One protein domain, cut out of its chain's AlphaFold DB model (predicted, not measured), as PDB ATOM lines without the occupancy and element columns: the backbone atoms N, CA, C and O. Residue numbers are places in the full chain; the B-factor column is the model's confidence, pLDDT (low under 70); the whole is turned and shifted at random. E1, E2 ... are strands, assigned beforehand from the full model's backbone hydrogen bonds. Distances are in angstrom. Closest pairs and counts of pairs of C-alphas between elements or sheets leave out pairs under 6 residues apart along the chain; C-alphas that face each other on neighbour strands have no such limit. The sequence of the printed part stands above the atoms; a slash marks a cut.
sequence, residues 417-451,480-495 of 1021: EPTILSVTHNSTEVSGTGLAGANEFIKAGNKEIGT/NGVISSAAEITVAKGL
ATOM      1  N   GLU A 417     -49.447  29.550  10.130       84.31
ATOM      2  CA  GLU A 417     -49.395  30.088  11.494       84.31
ATOM      3  C   GLU A 417     -48.102  30.886  11.721       84.31
ATOM      4  O   GLU A 417     -47.051  30.509  11.189       84.31
ATOM      5  N   PRO A 418     -48.147  31.979  12.500       90.88
ATOM      6  CA  PRO A 418     -46.935  32.660  12.922       90.88
ATOM      7  C   PRO A 418     -46.189  31.781  13.936       90.88
ATOM      8  O   PRO A 418     -46.794  31.215  14.847       90.88
ATOM      9  N   THR A 419     -44.870  31.650  13.802       92.19
ATOM     10  CA  THR A 419     -44.064  30.983  14.835       92.19
ATOM     11  C   THR A 419     -43.902  31.912  16.029       92.19
ATOM     12  O   THR A 419     -43.794  33.120  15.843       92.19
ATOM     13  N   ILE A 420     -43.838  31.366  17.244       92.62
ATOM     14  CA  ILE A 420     -43.643  32.142  18.473       92.62
ATOM     15  C   ILE A 420     -42.377  31.647  19.178       92.62
ATOM     16  O   ILE A 420     -42.227  30.445  19.406       92.62
ATOM     17  N   LEU A 421     -41.469  32.559  19.535       91.25
ATOM     18  CA  LEU A 421     -40.306  32.242  20.370       91.25
ATOM     19  C   LEU A 421     -40.710  32.072  21.846       91.25
ATOM     20  O   LEU A 421     -41.810  32.429  22.265       91.25
ATOM     21  N   SER A 422     -39.816  31.510  22.661       87.75
ATOM     22  CA  SER A 422     -40.076  31.246  24.080       87.75
ATOM     23  C   SER A 422     -40.387  32.524  24.867       87.75
ATOM     24  O   SER A 422     -39.522  33.383  25.036       87.75
ATOM     25  N   VAL A 423     -41.606  32.617  25.406       90.94
ATOM     26  CA  VAL A 423     -42.050  33.724  26.269       90.94
ATOM     27  C   VAL A 423     -41.920  33.313  27.736       90.94
ATOM     28  O   VAL A 423     -42.417  32.260  28.139       90.94
ATOM     29  N   THR A 424     -41.298  34.156  28.558       91.69
ATOM     30  CA  THR A 424     -41.220  33.977  30.016       91.69
ATOM     31  C   THR A 424     -42.020  35.060  30.738       91.69
ATOM     32  O   THR A 424     -42.401  36.074  30.153       91.69
ATOM     33  N   HIS A 425     -42.237  34.905  32.045       91.19
ATOM     34  CA  HIS A 425     -42.839  35.966  32.864       91.19
ATOM     35  C   HIS A 425     -42.025  37.278  32.913       91.19
ATOM     36  O   HIS A 425     -42.530  38.297  33.384       91.19
ATOM     37  N   ASN A 426     -40.771  37.278  32.437       88.31
ATOM     38  CA  ASN A 426     -39.970  38.488  32.289       88.31
ATOM     39  C   ASN A 426     -40.172  39.190  30.945       88.31
ATOM     40  O   ASN A 426     -39.884  40.384  30.866       88.31
ATOM     41  N   SER A 427     -40.643  38.486  29.916       89.88
ATOM     42  CA  SER A 427     -40.768  39.022  28.565       89.88
ATOM     43  C   SER A 427     -41.708  40.233  28.534       89.88
ATOM     44  O   SER A 427     -42.869  40.160  28.938       89.88
ATOM     45  N   THR A 428     -41.196  41.358  28.036       91.62
ATOM     46  CA  THR A 428     -41.958  42.590  27.744       91.62
ATOM     47  C   THR A 428     -42.365  42.681  26.271       91.62
ATOM     48  O   THR A 428     -42.790  43.727  25.788       91.62
ATOM     49  N   GLU A 429     -42.187  41.590  25.536       92.44
ATOM     50  CA  GLU A 429     -42.464  41.456  24.116       92.44
ATOM     51  C   GLU A 429     -42.721  39.987  23.771       92.44
ATOM     52  O   GLU A 429     -42.281  39.087  24.488       92.44
ATOM     53  N   VAL A 430     -43.406  39.751  22.656       93.19
ATOM     54  CA  VAL A 430     -43.429  38.459  21.970       93.19
ATOM     55  C   VAL A 430     -42.820  38.662  20.592       93.19
ATOM     56  O   VAL A 430     -43.138  39.631  19.898       93.19
ATOM     57  N   SER A 431     -41.941  37.751  20.198       92.94
ATOM     58  CA  SER A 431     -41.263  37.758  18.906       92.94
ATOM     59  C   SER A 431     -41.337  36.385  18.247       92.94
ATOM     60  O   SER A 431     -41.648  35.382  18.897       92.94
ATOM     61  N   GLY A 432     -41.115  36.356  16.938       93.56
ATOM     62  CA  GLY A 432     -41.390  35.186  16.115       93.56
ATOM     63  C   GLY A 432     -41.289  35.490  14.628       93.56
ATOM     64  O   GLY A 432     -40.776  36.545  14.241       93.56
ATOM     65  N   THR A 433     -41.771  34.572  13.791       91.81
ATOM     66  CA  THR A 433     -41.781  34.744  12.331       91.81
ATOM     67  C   THR A 433     -43.173  34.600  11.734       91.81
ATOM     68  O   THR A 433     -43.943  33.734  12.135       91.81
ATOM     69  N   GLY A 434     -43.477  35.431  10.739       90.69
ATOM     70  CA  GLY A 434     -44.767  35.483  10.059       90.69
ATOM     71  C   GLY A 434     -44.639  35.876   8.584       90.69
ATOM     72  O   GLY A 434     -43.554  35.940   8.002       90.69
ATOM     73  N   LEU A 435     -45.772  36.157   7.949       89.44
ATOM     74  CA  LEU A 435     -45.874  36.572   6.555       89.44
ATOM     75  C   LEU A 435     -45.506  38.057   6.418       89.44
ATOM     76  O   LEU A 435     -46.353  38.923   6.609       89.44
ATOM     77  N   ALA A 436     -44.265  38.346   6.022       88.62
ATOM     78  CA  ALA A 436     -43.700  39.695   5.869       88.62
ATOM     79  C   ALA A 436     -44.696  40.769   5.367       88.62
ATOM     80  O   ALA A 436     -45.124  40.735   4.207       88.62
ATOM     81  N   GLY A 437     -45.065  41.725   6.227       85.62
ATOM     82  CA  GLY A 437     -46.079  42.760   5.989       85.62
ATOM     83  C   GLY A 437     -47.523  42.422   6.408       85.62
ATOM     84  O   GLY A 437     -48.423  43.199   6.090       85.62
ATOM     85  N   ALA A 438     -47.771  41.293   7.078       91.69
ATOM     86  CA  ALA A 438     -49.028  40.989   7.775       91.69
ATOM     87  C   ALA A 438     -49.095  41.691   9.144       91.69
ATOM     88  O   ALA A 438     -48.059  41.973   9.742       91.69
ATOM     89  N   ASN A 439     -50.301  41.954   9.643       93.06
ATOM     90  CA  ASN A 439     -50.539  42.450  10.997       93.06
ATOM     91  C   ASN A 439     -50.618  41.266  11.966       93.06
ATOM     92  O   ASN A 439     -51.351  40.322  11.704       93.06
ATOM     93  N   GLU A 440     -49.913  41.326  13.086       95.75
ATOM     94  CA  GLU A 440     -49.851  40.275  14.108       95.75
ATOM     95  C   GLU A 440     -50.639  40.683  15.354       95.75
ATOM     96  O   GLU A 440     -50.577  41.842  15.777       95.75
ATOM     97  N   PHE A 441     -51.344  39.731  15.966       94.75
ATOM     98  CA  PHE A 441     -52.257  39.968  17.085       94.75
ATOM     99  C   PHE A 441     -52.046  38.937  18.203       94.75
ATOM    100  O   PHE A 441     -52.231  37.734  17.997       94.75
ATOM    101  N   ILE A 442     -51.717  39.407  19.410       96.75
ATOM    102  CA  ILE A 442     -51.427  38.575  20.590       96.75
ATOM    103  C   ILE A 442     -52.589  38.652  21.581       96.75
ATOM    104  O   ILE A 442     -52.970  39.741  22.024       96.75
ATOM    105  N   LYS A 443     -53.118  37.496  21.991       94.94
ATOM    106  CA  LYS A 443     -54.233  37.375  22.942       94.94
ATOM    107  C   LYS A 443     -53.861  36.510  24.148       94.94
ATOM    108  O   LYS A 443     -53.314  35.426  23.990       94.94
ATOM    109  N   ALA A 444     -54.191  36.982  25.349       93.19
ATOM    110  CA  ALA A 444     -54.176  36.204  26.586       93.19
ATOM    111  C   ALA A 444     -55.619  35.775  26.898       93.19
ATOM    112  O   ALA A 444     -56.462  36.593  27.283       93.19
ATOM    113  N   GLY A 445     -55.933  34.501  26.651       87.88
ATOM    114  CA  GLY A 445     -57.323  34.048  26.557       87.88
ATOM    115  C   GLY A 445     -58.091  34.853  25.498       87.88
ATOM    116  O   GLY A 445     -57.627  35.002  24.373       87.88
ATOM    117  N   ASN A 446     -59.237  35.428  25.869       85.81
ATOM    118  CA  ASN A 446     -60.053  36.246  24.959       85.81
ATOM    119  C   ASN A 446     -59.598  37.717  24.848       85.81
ATOM    120  O   ASN A 446     -60.169  38.464  24.053       85.81
ATOM    121  N   LYS A 447     -58.625  38.171  25.654       90.50
ATOM    122  CA  LYS A 447     -58.198  39.578  25.685       90.50
ATOM    123  C   LYS A 447     -56.969  39.797  24.808       90.50
ATOM    124  O   LYS A 447     -55.940  39.168  25.020       90.50
ATOM    125  N   GLU A 448     -57.045  40.759  23.897       94.94
ATOM    126  CA  GLU A 448     -55.891  41.249  23.139       94.94
ATOM    127  C   GLU A 448     -54.933  42.049  24.039       94.94
ATOM    128  O   GLU A 448     -55.369  42.877  24.846       94.94
ATOM    129  N   ILE A 449     -53.631  41.758  23.943       95.75
ATOM    130  CA  ILE A 449     -52.580  42.341  24.799       95.75
ATOM    131  C   ILE A 449     -51.435  43.006  24.022       95.75
ATOM    132  O   ILE A 449     -50.609  43.673  24.640       95.75
ATOM    133  N   GLY A 450     -51.388  42.843  22.698       94.62
ATOM    134  CA  GLY A 450     -50.405  43.481  21.826       94.62
ATOM    135  C   GLY A 450     -50.720  43.236  20.352       94.62
ATOM    136  O   GLY A 450     -51.238  42.177  19.995       94.62
ATOM    137  N   THR A 451     -50.404  44.214  19.507       94.88
ATOM    138  CA  THR A 451     -50.536  44.142  18.047       94.88
ATOM    139  C   THR A 451     -49.324  44.781  17.373       94.88
ATOM    140  O   THR A 451     -48.692  45.678  17.934       94.88
ATOM    141  N   ASN A 480     -54.640  41.494   4.414       75.69
ATOM    142  CA  ASN A 480     -55.699  41.828   3.453       75.69
ATOM    143  C   ASN A 480     -57.047  41.125   3.758       75.69
ATOM    144  O   ASN A 480     -57.665  40.582   2.843       75.69
ATOM    145  N   GLY A 481     -57.491  41.082   5.022       68.31
ATOM    146  CA  GLY A 481     -58.727  40.386   5.414       68.31
ATOM    147  C   GLY A 481     -58.619  38.855   5.477       68.31
ATOM    148  O   GLY A 481     -59.637  38.169   5.556       68.31
ATOM    149  N   VAL A 482     -57.403  38.302   5.419       70.62
ATOM    150  CA  VAL A 482     -57.128  36.869   5.593       70.62
ATOM    151  C   VAL A 482     -56.422  36.661   6.924       70.62
ATOM    152  O   VAL A 482     -55.290  37.112   7.070       70.62
ATOM    153  N   ILE A 483     -57.061  35.943   7.846       82.25
ATOM    154  CA  ILE A 483     -56.524  35.592   9.168       82.25
ATOM    155  C   ILE A 483     -55.967  34.153   9.128       82.25
ATOM    156  O   ILE A 483     -56.591  33.278   8.524       82.25
ATOM    157  N   SER A 484     -54.802  33.905   9.736       85.81
ATOM    158  CA  SER A 484     -54.236  32.559   9.947       85.81
ATOM    159  C   SER A 484     -54.950  31.803  11.079       85.81
ATOM    160  O   SER A 484     -55.679  32.395  11.874       85.81
ATOM    161  N   SER A 485     -54.692  30.504  11.245       84.00
ATOM    162  CA  SER A 485     -54.891  29.887  12.566       84.00
ATOM    163  C   SER A 485     -53.886  30.460  13.586       84.00
ATOM    164  O   SER A 485     -52.953  31.185  13.220       84.00
ATOM    165  N   ALA A 486     -54.140  30.233  14.877       89.56
ATOM    166  CA  ALA A 486     -53.384  30.850  15.962       89.56
ATOM    167  C   ALA A 486     -52.416  29.852  16.603       89.56
ATOM    168  O   ALA A 486     -52.859  28.848  17.163       89.56
ATOM    169  N   ALA A 487     -51.124  30.172  16.592       91.69
ATOM    170  CA  ALA A 487     -50.132  29.439  17.366       91.69
ATOM    171  C   ALA A 487     -50.318  29.722  18.868       91.69
ATOM    172  O   ALA A 487     -50.712  30.826  19.257       91.69
ATOM    173  N   GLU A 488     -50.014  28.741  19.720       93.94
ATOM    174  CA  GLU A 488     -50.108  28.861  21.179       93.94
ATOM    175  C   GLU A 488     -48.730  28.715  21.838       93.94
ATOM    176  O   GLU A 488     -47.988  27.779  21.545       93.94
ATOM    177  N   ILE A 489     -48.412  29.600  22.787       94.94
ATOM    178  CA  ILE A 489     -47.271  29.455  23.698       94.94
ATOM    179  C   ILE A 489     -47.737  29.601  25.152       94.94
ATOM    180  O   ILE A 489     -48.610  30.411  25.462       94.94
ATOM    181  N   THR A 490     -47.155  28.825  26.068       93.94
ATOM    182  CA  THR A 490     -47.390  28.979  27.513       93.94
ATOM    183  C   THR A 490     -46.213  29.708  28.153       93.94
ATOM    184  O   THR A 490     -45.064  29.315  27.971       93.94
ATOM    185  N   VAL A 491     -46.503  30.764  28.913       92.94
ATOM    186  CA  VAL A 491     -45.508  31.635  29.554       92.94
ATOM    187  C   VAL A 491     -44.718  30.861  30.613       92.94
ATOM    188  O   VAL A 491     -45.273  30.425  31.624       92.94
ATOM    189  N   ALA A 492     -43.415  30.702  30.394       89.12
ATOM    190  CA  ALA A 492     -42.511  29.960  31.270       89.12
ATOM    191  C   ALA A 492     -42.029  30.787  32.479       89.12
ATOM    192  O   ALA A 492     -42.138  32.019  32.504       89.12
ATOM    193  N   LYS A 493     -41.419  30.125  33.477       88.31
ATOM    194  CA  LYS A 493     -40.577  30.841  34.446       88.31
ATOM    195  C   LYS A 493     -39.321  31.337  33.722       88.31
ATOM    196  O   LYS A 493     -38.690  30.572  33.001       88.31
ATOM    197  N   GLY A 494     -38.984  32.607  33.922       86.69
ATOM    198  CA  GLY A 494     -37.745  33.217  33.439       86.69
ATOM    199  C   GLY A 494     -36.660  33.284  34.515       86.69
ATOM    200  O   GLY A 494     -36.846  32.810  35.641       86.69
ATOM    201  N   LEU A 495     -35.550  33.925  34.162       89.50
ATOM    202  CA  LEU A 495     -34.407  34.209  35.022       89.50
ATOM    203  C   LEU A 495     -34.813  35.074  36.225       89.50
ATOM    204  O   LEU A 495     -35.393  36.154  36.074       89.50
TER     205      LEU A 495
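This is residues 417 to 451 and 480 to 495 of the 1021 residues of an uncharacterized protein of Listeria booriae (UniProt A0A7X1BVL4). What is the main picture? It has little regular structure: a small antiparallel hairpin, E2 and E3, amid loops, with E1 paired to residues 419 to 420, and residues 480 to 495, which hold E4, stretched along the longest axis. How much is named? The printed part has 51 residues, no named helix and strands E1, E2, E3, E4 in chain order, all strand in class, with 20 residues. It is only just compact, close to loose, with radius of gyration of the C-alphas 11.7 A and spans 38 by 23 by 16 A.

Where is the sheet? E2 is residues 439 to 444, 17.2 A long, and E3 residues 447 to 451. Where are the others? E1, residues 429 to 433, begins at C-alpha (-42.464, 41.456, 24.116); E4, residues 487 to 490, ends at C-alpha (-47.390, 28.979, 27.513).

How does hairpin E2 and E3 pair? Antiparallel at 147 degrees, with N 442 and O 450 within hydrogen-bond range at 2.9 A. And the others? E1 and E4 pair with no named strand; E2 and E4 are near each other, and E1 is only just apart from E2, closest 8.1 A.

What is cut? Residues 452 to 479 are not printed; C-alphas 451 and 480 are 15.7 A apart. Where is confidence low? Residue 481 is under 70.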